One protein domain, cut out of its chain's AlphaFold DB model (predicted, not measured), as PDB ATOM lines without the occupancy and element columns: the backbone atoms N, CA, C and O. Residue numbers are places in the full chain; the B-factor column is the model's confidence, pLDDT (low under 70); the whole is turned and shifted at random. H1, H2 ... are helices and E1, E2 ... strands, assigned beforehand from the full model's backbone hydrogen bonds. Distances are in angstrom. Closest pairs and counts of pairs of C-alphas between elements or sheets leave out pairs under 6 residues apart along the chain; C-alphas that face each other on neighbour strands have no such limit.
ATOM      1  N   ASN A   5      -2.675 107.356  13.379       86.31
ATOM      2  CA  ASN A   5      -3.945 106.911  13.912       86.31
ATOM      3  C   ASN A   5      -3.845 105.409  14.257       86.31
ATOM      4  O   ASN A   5      -3.438 104.607  13.415       86.31
ATOM      5  N   PHE A   6      -4.145 105.023  15.491       89.50
ATOM      6  CA  PHE A   6      -4.134 103.655  15.986       89.50
ATOM      7  C   PHE A   6      -5.172 103.436  17.092       89.50
ATOM      8  O   PHE A   6      -5.683 104.373  17.710       89.50
ATOM      9  N   ARG A   7      -5.440 102.160  17.356       92.44
ATOM     10  CA  ARG A   7      -6.156 101.670  18.530       92.44
ATOM     11  C   ARG A   7      -5.189 100.901  19.413       92.44
ATOM     12  O   ARG A   7      -4.325 100.177  18.915       92.44
ATOM     13  N   LEU A   8      -5.332 101.080  20.717       94.06
ATOM     14  CA  LEU A   8      -4.549 100.384  21.724       94.06
ATOM     15  C   LEU A   8      -5.499  99.790  22.760       94.06
ATOM     16  O   LEU A   8      -6.070 100.539  23.550       94.06
ATOM     17  N   ALA A   9      -5.678  98.471  22.746       94.12
ATOM     18  CA  ALA A   9      -6.478  97.775  23.750       94.12
ATOM     19  C   ALA A   9      -5.591  97.355  24.928       94.12
ATOM     20  O   ALA A   9      -4.511  96.787  24.736       94.12
ATOM     21  N   LEU A  10      -6.052  97.666  26.136       94.50
ATOM     22  CA  LEU A  10      -5.328  97.527  27.393       94.50
ATOM     23  C   LEU A  10      -6.202  96.819  28.428       94.50
ATOM     24  O   LEU A  10      -7.410  97.021  28.448       94.50
ATOM     25  N   GLU A  11      -5.568  96.113  29.362       94.56
ATOM     26  CA  GLU A  11      -6.209  95.559  30.563       94.56
ATOM     27  C   GLU A  11      -5.632  96.231  31.825       94.56
ATOM     28  O   GLU A  11      -4.783  95.658  32.515       94.56
ATOM     29  N   PRO A  12      -6.013  97.488  32.118       92.06
ATOM     30  CA  PRO A  12      -5.474  98.238  33.251       92.06
ATOM     31  C   PRO A  12      -6.088  97.835  34.605       92.06
ATOM     32  O   PRO A  12      -5.634  98.309  35.645       92.06
ATOM     33  N   GLY A  13      -7.126  96.994  34.614       92.75
ATOM     34  CA  GLY A  13      -7.938  96.730  35.802       92.75
ATOM     35  C   GLY A  13      -8.723  97.959  36.270       92.75
ATOM     36  O   GLY A  13      -8.523  99.074  35.778       92.75
ATOM     37  N   LEU A  14      -9.623  97.775  37.239       91.88
ATOM     38  CA  LEU A  14     -10.564  98.821  37.659       91.88
ATOM     39  C   LEU A  14      -9.892 100.153  38.047       91.88
ATOM     40  O   LEU A  14     -10.284 101.215  37.561       91.88
ATOM     41  N   ASP A  15      -8.849 100.107  38.875       93.69
ATOM     42  CA  ASP A  15      -8.142 101.312  39.322       93.69
ATOM     43  C   ASP A  15      -7.501 102.077  38.158       93.69
ATOM     44  O   ASP A  15      -7.530 103.310  38.113       93.69
ATOM     45  N   GLY A  16      -6.909 101.350  37.211       94.94
ATOM     46  CA  GLY A  16      -6.284 101.943  36.041       94.94
ATOM     47  C   GLY A  16      -7.311 102.506  35.060       94.94
ATOM     48  O   GLY A  16      -7.097 103.605  34.544       94.94
ATOM     49  N   VAL A  17      -8.463 101.839  34.881       94.44
ATOM     50  CA  VAL A  17      -9.611 102.381  34.127       94.44
ATOM     51  C   VAL A  17     -10.048 103.717  34.722       94.44
ATOM     52  O   VAL A  17     -10.128 104.711  34.001       94.44
ATOM     53  N   VAL A  18     -10.272 103.777  36.038       95.31
ATOM     54  CA  VAL A  18     -10.699 105.009  36.721       95.31
ATOM     55  C   VAL A  18      -9.676 106.128  36.530       95.31
ATOM     56  O   VAL A  18     -10.050 107.261  36.230       95.31
ATOM     57  N   ARG A  19      -8.378 105.833  36.669       97.31
ATOM     58  CA  ARG A  19      -7.316 106.836  36.492       97.31
ATOM     59  C   ARG A  19      -7.221 107.351  35.059       97.31
ATOM     60  O   ARG A  19      -7.053 108.555  34.868       97.31
ATOM     61  N   LEU A  20      -7.346 106.475  34.062       96.25
ATOM     62  CA  LEU A  20      -7.342 106.869  32.651       96.25
ATOM     63  C   LEU A  20      -8.591 107.690  32.302       96.25
ATOM     64  O   LEU A  20      -8.459 108.734  31.666       96.25
ATOM     65  N   ALA A  21      -9.770 107.305  32.793       94.69
ATOM     66  CA  ALA A  21     -11.000 108.080  32.627       94.69
ATOM     67  C   ALA A  21     -10.884 109.482  33.250       94.69
ATOM     68  O   ALA A  21     -11.191 110.480  32.602       94.69
ATOM     69  N   GLN A  22     -10.355 109.582  34.475       96.69
ATOM     70  CA  GLN A  22     -10.099 110.870  35.130       96.69
ATOM     71  C   GLN A  22      -9.072 111.723  34.374       96.69
ATOM     72  O   GLN A  22      -9.180 112.947  34.382       96.69
ATOM     73  N   LEU A  23      -8.084 111.106  33.717       96.69
ATOM     74  CA  LEU A  23      -7.123 111.824  32.879       96.69
ATOM     75  C   LEU A  23      -7.793 112.383  31.623       96.69
ATOM     76  O   LEU A  23      -7.543 113.535  31.274       96.69
ATOM     77  N   HIS A  24      -8.618 111.583  30.948       94.69
ATOM     78  CA  HIS A  24      -9.352 112.021  29.759       94.69
ATOM     79  C   HIS A  24     -10.327 113.154  30.102       94.69
ATOM     80  O   HIS A  24     -10.322 114.182  29.426       94.69
ATOM     81  N   GLN A  25     -11.043 113.049  31.226       93.69
ATOM     82  CA  GLN A  25     -11.862 114.144  31.746       93.69
ATOM     83  C   GLN A  25     -11.014 115.389  32.040       93.69
ATOM     84  O   GLN A  25     -11.344 116.470  31.574       93.69
ATOM     85  N   TYR A  26      -9.883 115.258  32.740       94.56
ATOM     86  CA  TYR A  26      -8.984 116.393  32.995       94.56
ATOM     87  C   TYR A  26      -8.469 117.043  31.700       94.56
ATOM     88  O   TYR A  26      -8.260 118.252  31.648       94.56
ATOM     89  N   ALA A  27      -8.258 116.254  30.645       91.88
ATOM     90  CA  ALA A  27      -7.784 116.739  29.356       91.88
ATOM     91  C   ALA A  27      -8.856 117.500  28.554       91.88
ATOM     92  O   ALA A  27      -8.490 118.344  27.732       91.88
ATOM     93  N   THR A  28     -10.138 117.205  28.783       90.38
ATOM     94  CA  THR A  28     -11.283 117.712  28.006       90.38
ATOM     95  C   THR A  28     -12.122 118.754  28.750       90.38
ATOM     96  O   THR A  28     -12.664 119.655  28.113       90.38
ATOM     97  N   ASP A  29     -12.187 118.688  30.080       89.50
ATOM     98  CA  ASP A  29     -12.935 119.611  30.937       89.50
ATOM     99  C   ASP A  29     -12.143 120.908  31.172       89.50
ATOM    100  O   ASP A  29     -11.352 121.051  32.117       89.50
ATOM    101  N   LEU A  30     -12.304 121.843  30.231       85.06
ATOM    102  CA  LEU A  30     -11.634 123.138  30.222       85.06
ATOM    103  C   LEU A  30     -12.597 124.256  30.633       85.06
ATOM    104  O   LEU A  30     -13.605 124.492  29.972       85.06
ATOM    105  N   VAL A  31     -12.211 125.036  31.643       83.56
ATOM    106  CA  VAL A  31     -12.864 126.301  32.008       83.56
ATOM    107  C   VAL A  31     -11.937 127.442  31.604       83.56
ATOM    108  O   VAL A  31     -10.776 127.478  32.011       83.56
ATOM    109  N   ASP A  32     -12.417 128.336  30.737       84.50
ATOM    110  CA  ASP A  32     -11.620 129.408  30.119       84.50
ATOM    111  C   ASP A  32     -10.313 128.903  29.473       84.50
ATOM    112  O   ASP A  32      -9.251 129.526  29.559       84.50
ATOM    113  N   GLY A  33     -10.370 127.718  28.853       80.81
ATOM    114  CA  GLY A  33      -9.219 127.074  28.213       80.81
ATOM    115  C   GLY A  33      -8.195 126.474  29.184       80.81
ATOM    116  O   GLY A  33      -7.118 126.063  28.749       80.81
ATOM    117  N   LYS A  34      -8.502 126.411  30.486       82.62
ATOM    118  CA  LYS A  34      -7.641 125.827  31.521       82.62
ATOM    119  C   LYS A  34      -8.261 124.564  32.099       82.62
ATOM    120  O   LYS A  34      -9.449 124.528  32.404       82.62
ATOM    121  N   ARG A  35      -7.423 123.551  32.313       86.50
ATOM    122  CA  ARG A  35      -7.804 122.324  33.019       86.50
ATOM    123  C   ARG A  35      -7.968 122.634  34.502       86.50
ATOM    124  O   ARG A  35      -7.084 123.250  35.099       86.50
ATOM    125  N   VAL A  36      -9.086 122.222  35.090       81.00
ATOM    126  CA  VAL A  36      -9.494 122.686  36.430       81.00
ATOM    127  C   VAL A  36      -9.616 121.574  37.465       81.00
ATOM    128  O   VAL A  36      -9.239 121.791  38.617       81.00
ATOM    129  N   LEU A  37     -10.094 120.382  37.090       90.69
ATOM    130  CA  LEU A  37     -10.415 119.328  38.055       90.69
ATOM    131  C   LEU A  37      -9.607 118.049  37.822       90.69
ATOM    132  O   LEU A  37      -9.807 117.344  36.840       90.69
ATOM    133  N   ILE A  38      -8.738 117.706  38.776       95.00
ATOM    134  CA  ILE A  38      -8.073 116.396  38.807       95.00
ATOM    135  C   ILE A  38      -8.891 115.453  39.687       95.00
ATOM    136  O   ILE A  38      -9.084 115.728  40.876       95.00
ATOM    137  N   GLY A  39      -9.324 114.328  39.119       96.31
ATOM    138  CA  GLY A  39      -9.991 113.266  39.869       96.31
ATOM    139  C   GLY A  39      -9.104 112.671  40.980       96.31
ATOM    140  O   GLY A  39      -7.874 112.673  40.866       96.31
ATOM    141  N   PRO A  40      -9.694 112.172  42.081       97.12
ATOM    142  CA  PRO A  40      -8.950 111.806  43.288       97.12
ATOM    143  C   PRO A  40      -7.947 110.665  43.076       97.12
ATOM    144  O   PRO A  40      -6.805 110.784  43.514       97.12
ATOM    145  N   ALA A  41      -8.330 109.607  42.355       97.56
ATOM    146  CA  ALA A  41      -7.460 108.455  42.111       97.56
ATOM    147  C   ALA A  41      -6.249 108.834  41.242       97.56
ATOM    148  O   ALA A  41      -5.119 108.414  41.499       97.56
ATOM    149  N   LEU A  42      -6.465 109.683  40.232       98.19
ATOM    150  CA  LEU A  42      -5.392 110.239  39.414       98.19
ATOM    151  C   LEU A  42      -4.485 111.162  40.238       98.19
ATOM    152  O   LEU A  42      -3.260 111.053  40.159       98.19
ATOM    153  N   ARG A  43      -5.064 112.045  41.062       97.81
ATOM    154  CA  ARG A  43      -4.305 112.959  41.928       97.81
ATOM    155  C   ARG A  43      -3.411 112.196  42.900       97.81
ATOM    156  O   ARG A  43      -2.241 112.555  43.038       97.81
ATOM    157  N   GLU A  44      -3.939 111.167  43.553       97.94
ATOM    158  CA  GLU A  44      -3.186 110.317  44.474       97.94
ATOM    159  C   GLU A  44      -2.020 109.637  43.751       97.94
ATOM    160  O   GLU A  44      -0.865 109.790  44.155       97.94
ATOM    161  N   ARG A  45      -2.295 108.985  42.616       97.81
ATOM    162  CA  ARG A  45      -1.282 108.311  41.796       97.81
ATOM    163  C   ARG A  45      -0.128 109.236  41.413       97.81
ATOM    164  O   ARG A  45       1.040 108.865  41.561       97.81
ATOM    165  N   ILE A  46      -0.442 110.428  40.913       97.94
ATOM    166  CA  ILE A  46       0.570 111.395  40.475       97.94
ATOM    167  C   ILE A  46       1.345 111.954  41.667       97.94
ATOM    168  O   ILE A  46       2.566 112.061  41.587       97.94
ATOM    169  N   SER A  47       0.672 112.243  42.782       97.50
ATOM    170  CA  SER A  47       1.323 112.732  44.006       97.50
ATOM    171  C   SER A  47       2.298 111.705  44.587       97.50
ATOM    172  O   SER A  47       3.403 112.069  44.977       97.50
ATOM    173  N   LEU A  48       1.933 110.420  44.583       97.19
ATOM    174  CA  LEU A  48       2.811 109.332  45.024       97.19
ATOM    175  C   LEU A  48       4.012 109.143  44.089       97.19
ATOM    176  O   LEU A  48       5.131 108.926  44.548       97.19
ATOM    177  N   THR A  49       3.793 109.246  42.776       96.75
ATOM    178  CA  THR A  49       4.849 109.036  41.768       96.75
ATOM    179  C   THR A  49       5.806 110.232  41.680       96.75
ATOM    180  O   THR A  49       6.999 110.064  41.428       96.75
ATOM    181  N   PHE A  50       5.309 111.450  41.908       96.69
ATOM    182  CA  PHE A  50       6.056 112.701  41.768       96.69
ATOM    183  C   PHE A  50       5.883 113.617  42.995       96.69
ATOM    184  O   PHE A  50       5.401 114.743  42.860       96.69
ATOM    185  N   PRO A  51       6.356 113.215  44.189       95.75
ATOM    186  CA  PRO A  51       6.036 113.888  45.458       95.75
ATOM    187  C   PRO A  51       6.546 115.332  45.577       95.75
ATOM    188  O   PRO A  51       6.127 116.076  46.457       95.75
ATOM    189  N   ARG A  52       7.469 115.749  44.702       97.06
ATOM    190  CA  ARG A  52       8.050 117.104  44.684       97.06
ATOM    191  C   ARG A  52       7.444 118.016  43.616       97.06
ATOM    192  O   ARG A  52       7.944 119.119  43.409       97.06
ATOM    193  N   ARG A  53       6.433 117.555  42.877       96.62
ATOM    194  CA  ARG A  53       5.809 118.309  41.785       96.62
ATOM    195  C   ARG A  53       4.319 118.478  42.037       96.62
ATOM    196  O   ARG A  53       3.672 117.597  42.586       96.62
ATOM    197  N   ARG A  54       3.779 119.617  41.597       95.38
ATOM    198  CA  ARG A  54       2.329 119.832  41.579       95.38
ATOM    199  C   ARG A  54       1.694 118.873  40.565       95.38
ATOM    200  O   ARG A  54       2.188 118.845  39.433       95.38
ATOM    201  N   PRO A  55       0.648 118.109  40.927       95.50
ATOM    202  CA  PRO A  55       0.012 117.159  40.019       95.50
ATOM    203  C   PRO A  55      -0.426 117.777  38.690       95.50
ATOM    204  O   PRO A  55      -0.164 117.192  37.644       95.50
ATOM    205  N   GLU A  56      -0.980 118.989  38.714       94.25
ATOM    206  CA  GLU A  56      -1.403 119.744  37.528       94.25
ATOM    207  C   GLU A  56      -0.242 119.907  36.543       94.25
ATOM    208  O   GLU A  56      -0.346 119.549  35.378       94.25
ATOM    209  N   ALA A  57       0.921 120.349  37.036       94.19
ATOM    210  CA  ALA A  57       2.097 120.571  36.199       94.19
ATOM    211  C   ALA A  57       2.645 119.271  35.585       94.19
ATOM    212  O   ALA A  57       3.223 119.293  34.500       94.19
ATOM    213  N   VAL A  58       2.494 118.137  36.276       95.75
ATOM    214  CA  VAL A  58       2.873 116.825  35.734       95.75
ATOM    215  C   VAL A  58       1.895 116.410  34.640       95.75
ATOM    216  O   VAL A  58       2.331 116.037  33.554       95.75
ATOM    217  N   LEU A  59       0.592 116.499  34.904       95.25
ATOM    218  CA  LEU A  59      -0.448 116.113  33.955       95.25
ATOM    219  C   LEU A  59      -0.425 116.990  32.698       95.25
ATOM    220  O   LEU A  59      -0.483 116.464  31.590       95.25
ATOM    221  N   ASP A  60      -0.234 118.299  32.848       93.19
ATOM    222  CA  ASP A  60      -0.082 119.226  31.726       93.19
ATOM    223  C   ASP A  60       1.145 118.904  30.871       93.19
ATOM    224  O   ASP A  60       1.085 118.976  29.643       93.19
ATOM    225  N   ALA A  61       2.254 118.505  31.501       92.62
ATOM    226  CA  ALA A  61       3.451 118.081  30.783       92.62
ATOM    227  C   ALA A  61       3.254 116.748  30.041       92.62
ATOM    228  O   ALA A  61       3.858 116.553  28.986       92.62
ATOM    229  N   LEU A  62       2.428 115.841  30.575       92.44
ATOM    230  CA  LEU A  62       2.098 114.566  29.932       92.44
ATOM    231  C   LEU A  62       1.148 114.743  28.747       92.44
ATOM    232  O   LEU A  62       1.368 114.146  27.696       92.44
ATOM    233  N   LEU A  63       0.112 115.565  28.909       91.56
ATOM    234  CA  LEU A  63      -0.914 115.797  27.890       91.56
ATOM    235  C   LEU A  63      -0.454 116.766  26.797       91.56
ATOM    236  O   LEU A  63      -0.930 116.705  25.666       91.56
ATOM    237  N   GLY A  64       0.467 117.673  27.122       87.19
ATOM    238  CA  GLY A  64       0.841 118.765  26.237       87.19
ATOM    239  C   GLY A  64      -0.259 119.827  26.119       87.19
ATOM    240  O   GLY A  64      -1.144 119.962  26.974       87.19
ATOM    241  N   LYS A  65      -0.160 120.632  25.057       80.44
ATOM    242  CA  LYS A  65      -1.053 121.769  24.794       80.44
ATOM    243  C   LYS A  65      -2.236 121.350  23.924       80.44
ATOM    244  O   LYS A  65      -2.040 120.628  22.951       80.44
ATOM    245  N   GLY A  66      -3.406 121.916  24.212       78.62
ATOM    246  CA  GLY A  66      -4.630 121.695  23.443       78.62
ATOM    247  C   GLY A  66      -5.437 120.487  23.919       78.62
ATOM    248  O   GLY A  66      -5.141 119.893  24.962       78.62
ATOM    249  N   LEU A  67      -6.479 120.172  23.149       81.81
ATOM    250  CA  LEU A  67      -7.321 119.001  23.369       81.81
ATOM    251  C   LEU A  67      -6.551 117.713  23.038       81.81
ATOM    252  O   LEU A  67      -5.689 117.726  22.151       81.81
ATOM    253  N   PRO A  68      -6.843 116.603  23.735       85.38
ATOM    254  CA  PRO A  68      -6.257 115.314  23.401       85.38
ATOM    255  C   PRO A  68      -6.731 114.863  22.012       85.38
ATOM    256  O   PRO A  68      -7.919 114.886  21.721       85.38
ATOM    257  N   SER A  69      -5.804 114.409  21.166       88.88
ATOM    258  CA  SER A  69      -6.123 113.747  19.885       88.88
ATOM    259  C   SER A  69      -6.370 112.246  20.078       88.88
ATOM    260  O   SER A  69      -5.862 111.423  19.312       88.88
ATOM    261  N   TRP A  70      -7.024 111.873  21.176       92.25
ATOM    262  CA  TRP A  70      -7.335 110.492  21.531       92.25
ATOM    263  C   TRP A  70      -8.512 110.426  22.501       92.25
ATOM    264  O   TRP A  70      -8.689 111.312  23.335       92.25
ATOM    265  N   ASP A  71      -9.261 109.333  22.414       92.62
ATOM    266  CA  ASP A  71     -10.407 109.013  23.255       92.62
ATOM    267  C   ASP A  71     -10.240 107.668  23.958       92.62
ATOM    268  O   ASP A  71      -9.390 106.847  23.596       92.62
ATOM    269  N   LEU A  72     -11.083 107.457  24.969       92.94
ATOM    270  CA  LEU A  72     -11.222 106.200  25.691       92.94
ATOM    271  C   LEU A  72     -12.558 105.550  25.364       92.94
ATOM    272  O   LEU A  72     -13.605 106.185  25.458       92.94
ATOM    273  N   VAL A  73     -12.511 104.263  25.045       92.00
ATOM    274  CA  VAL A  73     -13.688 103.426  24.824       92.00
ATOM    275  C   VAL A  73     -13.586 102.216  25.745       92.00
ATOM    276  O   VAL A  73     -12.620 101.456  25.670       92.00
ATOM    277  N   GLY A  74     -14.553 102.076  26.651       86.50
ATOM    278  CA  GLY A  74     -14.703 100.876  27.473       86.50
ATOM    279  C   GLY A  74     -15.313  99.731  26.669       86.50
ATOM    280  O   GLY A  74     -15.934  99.967  25.634       86.50
ATOM    281  N   SER A  75     -15.128  98.501  27.136       79.88
ATOM    282  CA  SER A  75     -15.798  97.349  26.540       79.88
ATOM    283  C   SER A  75     -17.255  97.239  26.996       79.88
ATOM    284  O   SER A  75     -17.556  97.381  28.182       79.88
ATOM    285  N   ASP A  76     -18.158  96.935  26.061       73.75
ATOM    286  CA  ASP A  76     -19.594  96.763  26.330       73.75
ATOM    287  C   ASP A  76     -19.925  95.409  26.992       73.75
ATOM    288  O   ASP A  76     -21.028  95.206  27.499       73.75
ATOM    289  N   ASP A  77     -18.977  94.468  27.001       75.62
ATOM    290  CA  ASP A  77     -19.149  93.103  27.520       75.62
ATOM    291  C   ASP A  77     -18.815  92.952  29.017       75.62
ATOM    292  O   ASP A  77     -18.802  91.841  29.548       75.62
ATOM    293  N   GLY A  78     -18.545  94.063  29.708       65.81
ATOM    294  CA  GLY A  78     -18.163  94.067  31.120       65.81
ATOM    295  C   GLY A  78     -16.732  93.593  31.388       65.81
ATOM    296  O   GLY A  78     -16.367  93.422  32.552       65.81
ATOM    297  N   SER A  79     -15.911  93.388  30.351       75.56
ATOM    298  CA  SER A  79     -14.477  93.165  30.530       75.56
ATOM    299  C   SER A  79     -13.770  94.444  30.991       75.56
ATOM    300  O   SER A  79     -14.157  95.562  30.654       75.56
ATOM    301  N   GLU A  80     -12.675  94.287  31.738       80.38
ATOM    302  CA  GLU A  80     -11.805  95.402  32.150       80.38
ATOM    303  C   GLU A  80     -10.906  95.899  31.002       80.38
ATOM    304  O   GLU A  80      -9.860  96.510  31.235       80.38
ATOM    305  N   VAL A  81     -11.295  95.615  29.755       87.25
ATOM    306  CA  VAL A  81     -10.593  96.071  28.563       87.25
ATOM    307  C   VAL A  81     -10.965  97.523  28.296       87.25
ATOM    308  O   VAL A  81     -12.137  97.896  28.199       87.25
ATOM    309  N   LEU A  82      -9.939  98.351  28.140       93.06
ATOM    310  CA  LEU A  82     -10.056  99.749  27.765       93.06
ATOM    311  C   LEU A  82      -9.295  99.978  26.463       93.06
ATOM    312  O   LEU A  82      -8.114  99.643  26.357       93.06
ATOM    313  N   THR A  83      -9.956 100.582  25.484       93.88
ATOM    314  CA  THR A  83      -9.347 100.924  24.199       93.88
ATOM    315  C   THR A  83      -9.050 102.415  24.140       93.88
ATOM    316  O   THR A  83      -9.950 103.242  24.269       93.88
ATOM    317  N   ILE A  84      -7.788 102.766  23.897       94.06
ATOM    318  CA  ILE A  84      -7.384 104.117  23.505       94.06
ATOM    319  C   ILE A  84      -7.488 104.208  21.986       94.06
ATOM    320  O   ILE A  84      -6.836 103.437  21.278       94.06
ATOM    321  N   ILE A  85      -8.280 105.148  21.479       92.38
ATOM    322  CA  ILE A  85      -8.445 105.389  20.041       92.38
ATOM    323  C   ILE A  85      -7.906 106.772  19.732       92.38
ATOM    324  O   ILE A  85      -8.384 107.759  20.275       92.38
ATOM    325  N   THR A  86      -6.917 106.870  18.857       90.12
ATOM    326  CA  THR A  86      -6.374 108.174  18.466       90.12
ATOM    327  C   THR A  86      -7.170 108.786  17.314       90.12
ATOM    328  O   THR A  86      -7.756 108.073  16.506       90.12
ATOM    329  N   HIS A  87      -7.179 110.108  17.204       85.19
ATOM    330  CA  HIS A  87      -7.830 110.832  16.111       85.19
ATOM    331  C   HIS A  87      -6.910 110.987  14.889       85.19
ATOM    332  O   HIS A  87      -5.705 110.723  14.988       85.19
ATOM    333  N   PRO A  88      -7.437 111.417  13.724       74.69
ATOM    334  CA  PRO A  88      -6.647 111.613  12.512       74.69
ATOM    335  C   PRO A  88      -5.464 112.570  12.669       74.69
ATOM    336  O   PRO A  88      -4.458 112.342  12.005       74.69
ATOM    337  N   GLU A  89      -5.529 113.576  13.558       76.75
ATOM    338  CA  GLU A  89      -4.404 114.481  13.870       76.75
ATOM    339  C   GLU A  89      -3.169 113.719  14.378       76.75
ATOM    340  O   GLU A  89      -2.033 114.202  14.271       76.75
ATOM    341  N   GLY A  90      -3.409 112.515  14.901       74.12
ATOM    342  CA  GLY A  90      -2.427 111.550  15.338       74.12
ATOM    343  C   GLY A  90      -1.713 111.980  16.613       74.12
ATOM    344  O   GLY A  90      -1.253 113.108  16.787       74.12
ATOM    345  N   VAL A  91      -1.515 111.019  17.499       83.88
ATOM    346  CA  VAL A  91      -0.594 111.142  18.628       83.88
ATOM    347  C   VAL A  91       0.521 110.132  18.423       83.88
ATOM    348  O   VAL A  91       0.361 109.109  17.760       83.88
ATOM    349  N   ALA A  92       1.711 110.445  18.913       87.62
ATOM    350  CA  ALA A  92       2.790 109.485  18.832       87.62
ATOM    351  C   ALA A  92       2.549 108.355  19.839       87.62
ATOM    352  O   ALA A  92       2.259 108.628  21.004       87.62
ATOM    353  N   LEU A  93       2.734 107.101  19.416       88.31
ATOM    354  CA  LEU A  93       2.535 105.936  20.284       88.31
ATOM    355  C   LEU A  93       3.311 106.055  21.601       88.31
ATOM    356  O   LEU A  93       2.757 105.801  22.664       88.31
ATOM    357  N   SER A  94       4.561 106.523  21.571       89.75
ATOM    358  CA  SER A  94       5.346 106.664  22.802       89.75
ATOM    359  C   SER A  94       4.853 107.770  23.740       89.75
ATOM    360  O   SER A  94       5.155 107.716  24.927       89.75
ATOM    361  N   ALA A  95       4.062 108.737  23.263       91.25
ATOM    362  CA  ALA A  95       3.370 109.667  24.156       91.25
ATOM    363  C   ALA A  95       2.232 108.957  24.908       91.25
ATOM    364  O   ALA A  95       2.122 109.116  26.120       91.25
ATOM    365  N   ILE A  96       1.454 108.111  24.218       93.44
ATOM    366  CA  ILE A  96       0.422 107.275  24.852       93.44
ATOM    367  C   ILE A  96       1.045 106.279  25.834       93.44
ATOM    368  O   ILE A  96       0.600 106.195  26.974       93.44
ATOM    369  N   VAL A  97       2.120 105.587  25.452       93.88
ATOM    370  CA  VAL A  97       2.825 104.663  26.359       93.88
ATOM    371  C   VAL A  97       3.313 105.391  27.611       93.88
ATOM    372  O   VAL A  97       3.075 104.917  28.715       93.88
ATOM    373  N   ARG A  98       3.895 106.587  27.469       95.12
ATOM    374  CA  ARG A  98       4.342 107.390  28.614       95.12
ATOM    375  C   ARG A  98       3.195 107.826  29.528       95.12
ATOM    376  O   ARG A  98       3.367 107.893  30.744       95.12
ATOM    377  N   ILE A  99       2.024 108.125  28.967       96.00
ATOM    378  CA  ILE A  99       0.813 108.362  29.761       96.00
ATOM    379  C   ILE A  99       0.483 107.109  30.581       96.00
ATOM    380  O   ILE A  99       0.330 107.207  31.799       96.00
ATOM    381  N   ILE A 100       0.438 105.936  29.943       96.38
ATOM    382  CA  ILE A 100       0.110 104.667  30.607       96.38
ATOM    383  C   ILE A 100       1.124 104.357  31.718       96.38
ATOM    384  O   ILE A 100       0.714 104.070  32.837       96.38
ATOM    385  N   GLU A 101       2.428 104.505  31.471       96.62
ATOM    386  CA  GLU A 101       3.494 104.284  32.466       96.62
ATOM    387  C   GLU A 101       3.270 105.065  33.770       96.62
ATOM    388  O   GLU A 101       3.528 104.571  34.872       96.62
ATOM    389  N   HIS A 102       2.792 106.303  33.668       97.12
ATOM    390  CA  HIS A 102       2.608 107.159  34.834       97.12
ATOM    391  C   HIS A 102       1.224 107.014  35.473       97.12
ATOM    392  O   HIS A 102       1.110 107.125  36.698       97.12
ATOM    393  N   VAL A 103       0.194 106.732  34.677       97.31
ATOM    394  CA  VAL A 103      -1.213 106.781  35.101       97.31
ATOM    395  C   VAL A 103      -1.783 105.400  35.419       97.31
ATOM    396  O   VAL A 103      -2.487 105.258  36.416       97.31
ATOM    397  N   ALA A 104      -1.447 104.386  34.628       96.62
ATOM    398  CA  ALA A 104      -1.929 103.014  34.776       96.62
ATOM    399  C   ALA A 104      -0.825 102.003  34.398       96.62
ATOM    400  O   ALA A 104      -0.976 101.249  33.432       96.62
ATOM    401  N   PRO A 105       0.324 101.984  35.106       96.44
ATOM    402  CA  PRO A 105       1.458 101.118  34.752       96.44
ATOM    403  C   PRO A 105       1.110  99.626  34.755       96.44
ATOM    404  O   PRO A 105       1.775  98.832  34.097       96.44
ATOM    405  N   GLU A 106       0.098  99.223  35.519       94.19
ATOM    406  CA  GLU A 106      -0.413  97.860  35.566       94.19
ATOM    407  C   GLU A 106      -0.907  97.365  34.202       94.19
ATOM    408  O   GLU A 106      -0.717  96.186  33.910       94.19
ATOM    409  N   ALA A 107      -1.402  98.252  33.329       93.94
ATOM    410  CA  ALA A 107      -1.797  97.890  31.967       93.94
ATOM    411  C   ALA A 107      -0.609  97.384  31.131       93.94
ATOM    412  O   ALA A 107      -0.788  96.566  30.237       93.94
ATOM    413  N   LEU A 108       0.618  97.819  31.447       94.00
ATOM    414  CA  LEU A 108       1.839  97.374  30.761       94.00
ATOM    415  C   LEU A 108       2.317  95.991  31.217       94.00
ATOM    416  O   LEU A 108       3.249  95.437  30.638       94.00
ATOM    417  N   ARG A 109       1.718  95.434  32.277       92.56
ATOM    418  CA  ARG A 109       2.022  94.079  32.762       92.56
ATOM    419  C   ARG A 109       1.210  93.007  32.037       92.56
ATOM    420  O   ARG A 109       1.477  91.822  32.223       92.56
ATOM    421  N   ARG A 110       0.210  93.415  31.255       90.06
ATOM    422  CA  ARG A 110      -0.650  92.550  30.449       90.06
ATOM    423  C   ARG A 110      -0.309  92.713  28.965       90.06
ATOM    424  O   ARG A 110       0.295  93.718  28.589       90.06
ATOM    425  N   PRO A 111      -0.651  91.729  28.117       89.56
ATOM    426  CA  PRO A 111      -0.555  91.895  26.674       89.56
ATOM    427  C   PRO A 111      -1.333  93.131  26.210       89.56
ATOM    428  O   PRO A 111      -2.440  93.387  26.673       89.56
ATOM    429  N   ILE A 112      -0.742  93.881  25.285       92.62
ATOM    430  CA  ILE A 112      -1.342  95.074  24.688       92.62
ATOM    431  C   ILE A 112      -1.608  94.772  23.218       92.62
ATOM    432  O   ILE A 112      -0.686  94.369  22.506       92.62
ATOM    433  N   SER A 113      -2.841  94.992  22.758       92.12
ATOM    434  CA  SER A 113      -3.159  94.897  21.331       92.12
ATOM    435  C   SER A 113      -2.994  96.261  20.673       92.12
ATOM    436  O   SER A 113      -3.579  97.245  21.127       92.12
ATOM    437  N   TYR A 114      -2.195  96.319  19.609       91.62
ATOM    438  CA  TYR A 114      -1.998  97.510  18.789       91.62
ATOM    439  C   TYR A 114      -2.554  97.264  17.392       91.62
ATOM    440  O   TYR A 114      -2.134  96.330  16.709       91.62
ATOM    441  N   GLU A 115      -3.432  98.153  16.941       89.69
ATOM    442  CA  GLU A 115      -3.993  98.116  15.594       89.69
ATOM    443  C   GLU A 115      -3.804  99.478  14.918       89.69
ATOM    444  O   GLU A 115      -4.343 100.482  15.397       89.69
TER     445      GLU A 115
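What this domain is: This is residues 5 to 115 of the 130 residues of an uncharacterized protein of Porphyrobacter sp. YT40 (UniProt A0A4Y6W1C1). A twisted wall of four strands, E2, E3, E1 and E4, has helices H1 and H4 over one face, while its other face is bare. H2 and H3 pack on these two helices on the side away from the sheet, and short H5 sits where H4 leads back toward edge strand E4. The printed part has 111 residues, with five named helices and four named strands in the order E1 H1 H2 H3 E2 E3 H4 H5 E4; the sheet, E2 - E3 - E1 - E4, is antiparallel throughout and the class is mixed, helices and strands. The whole is compact and rounded, with a radius of gyration of the C-alphas of 13.4 A and spans of 34 by 30 by 24 A.

Where its parts are: E1, residues 6 to 10, begins at C-alpha 6 at (-4.134, 103.655, 15.986) and is 13.0 A long. H1, residues 13 to 28, is the longest helix, 22.6 A. H2 is residues 40 to 49, 14.2 A, and H3 is residues 55 to 63, 12.2 A. E2, residues 70 to 74, 13.5 A, and E3, residues 82 to 86, 13.1 A, form a hairpin. H4, residues 93 to 103, 15.3 A, begins at C-alpha 93 at (2.535, 105.936, 20.284). H5 is residues 105 to 109, 7.3 A, and E4, residues 113 to 115, 6.6 A, ends at C-alpha 115 at (-3.993, 98.116, 15.594).

How they stand to each other: Within hydrogen-bond range are N 71 and O 85, 2.8 A, between E2 and E3; N 8 and O 84, 2.9 A, between E3 and E1; and N 7 and O 115, 2.8 A, between E1 and E4. H1 and H4 lie on the same face, making two layers, helices on one face of a sheet, at heights over the sheet of 9.6 A and 10.1 A. H1 lies over E2 and E3, slantwise to the strands at 37 degrees to E2 on the local plane. H1 and H4 only just touch, with 3 pairs of C-alphas within 8 A, the closest those of Arg 19 and Val 103, 6.3 A. E3, H4 H5 and E4 form a split strand-helix-strand unit, two strands running the same way with E1 between them, and its crossover is right-handed. H2 touches H1, about perpendicular at 81 degrees, closest at the C-alphas of Arg 19 and Leu 42, 4.9 A. H3 touches H4 at a shallow tilt of 20 degrees, opposite ways, closest at the C-alphas of Leu 62 and Ile 99, 6.3 A. H5 only grazes the sheet, with residues 106 to 109. Every O i to N i+4 pair is within hydrogen-bond range in H1, H2, H3 and H4; H5 has 0 of 1, beside 2 of 2 O i to N i+3 pairs.

The domain as a whole: The two C-alphas farthest apart, those of Arg 52 and Asp 77, are 40.1 A apart. The printed part has no cut, and the link from H1 to H2, 11 residues, is long. The mean pLDDT of the printed part is 91.0, and residue 78 is under 70.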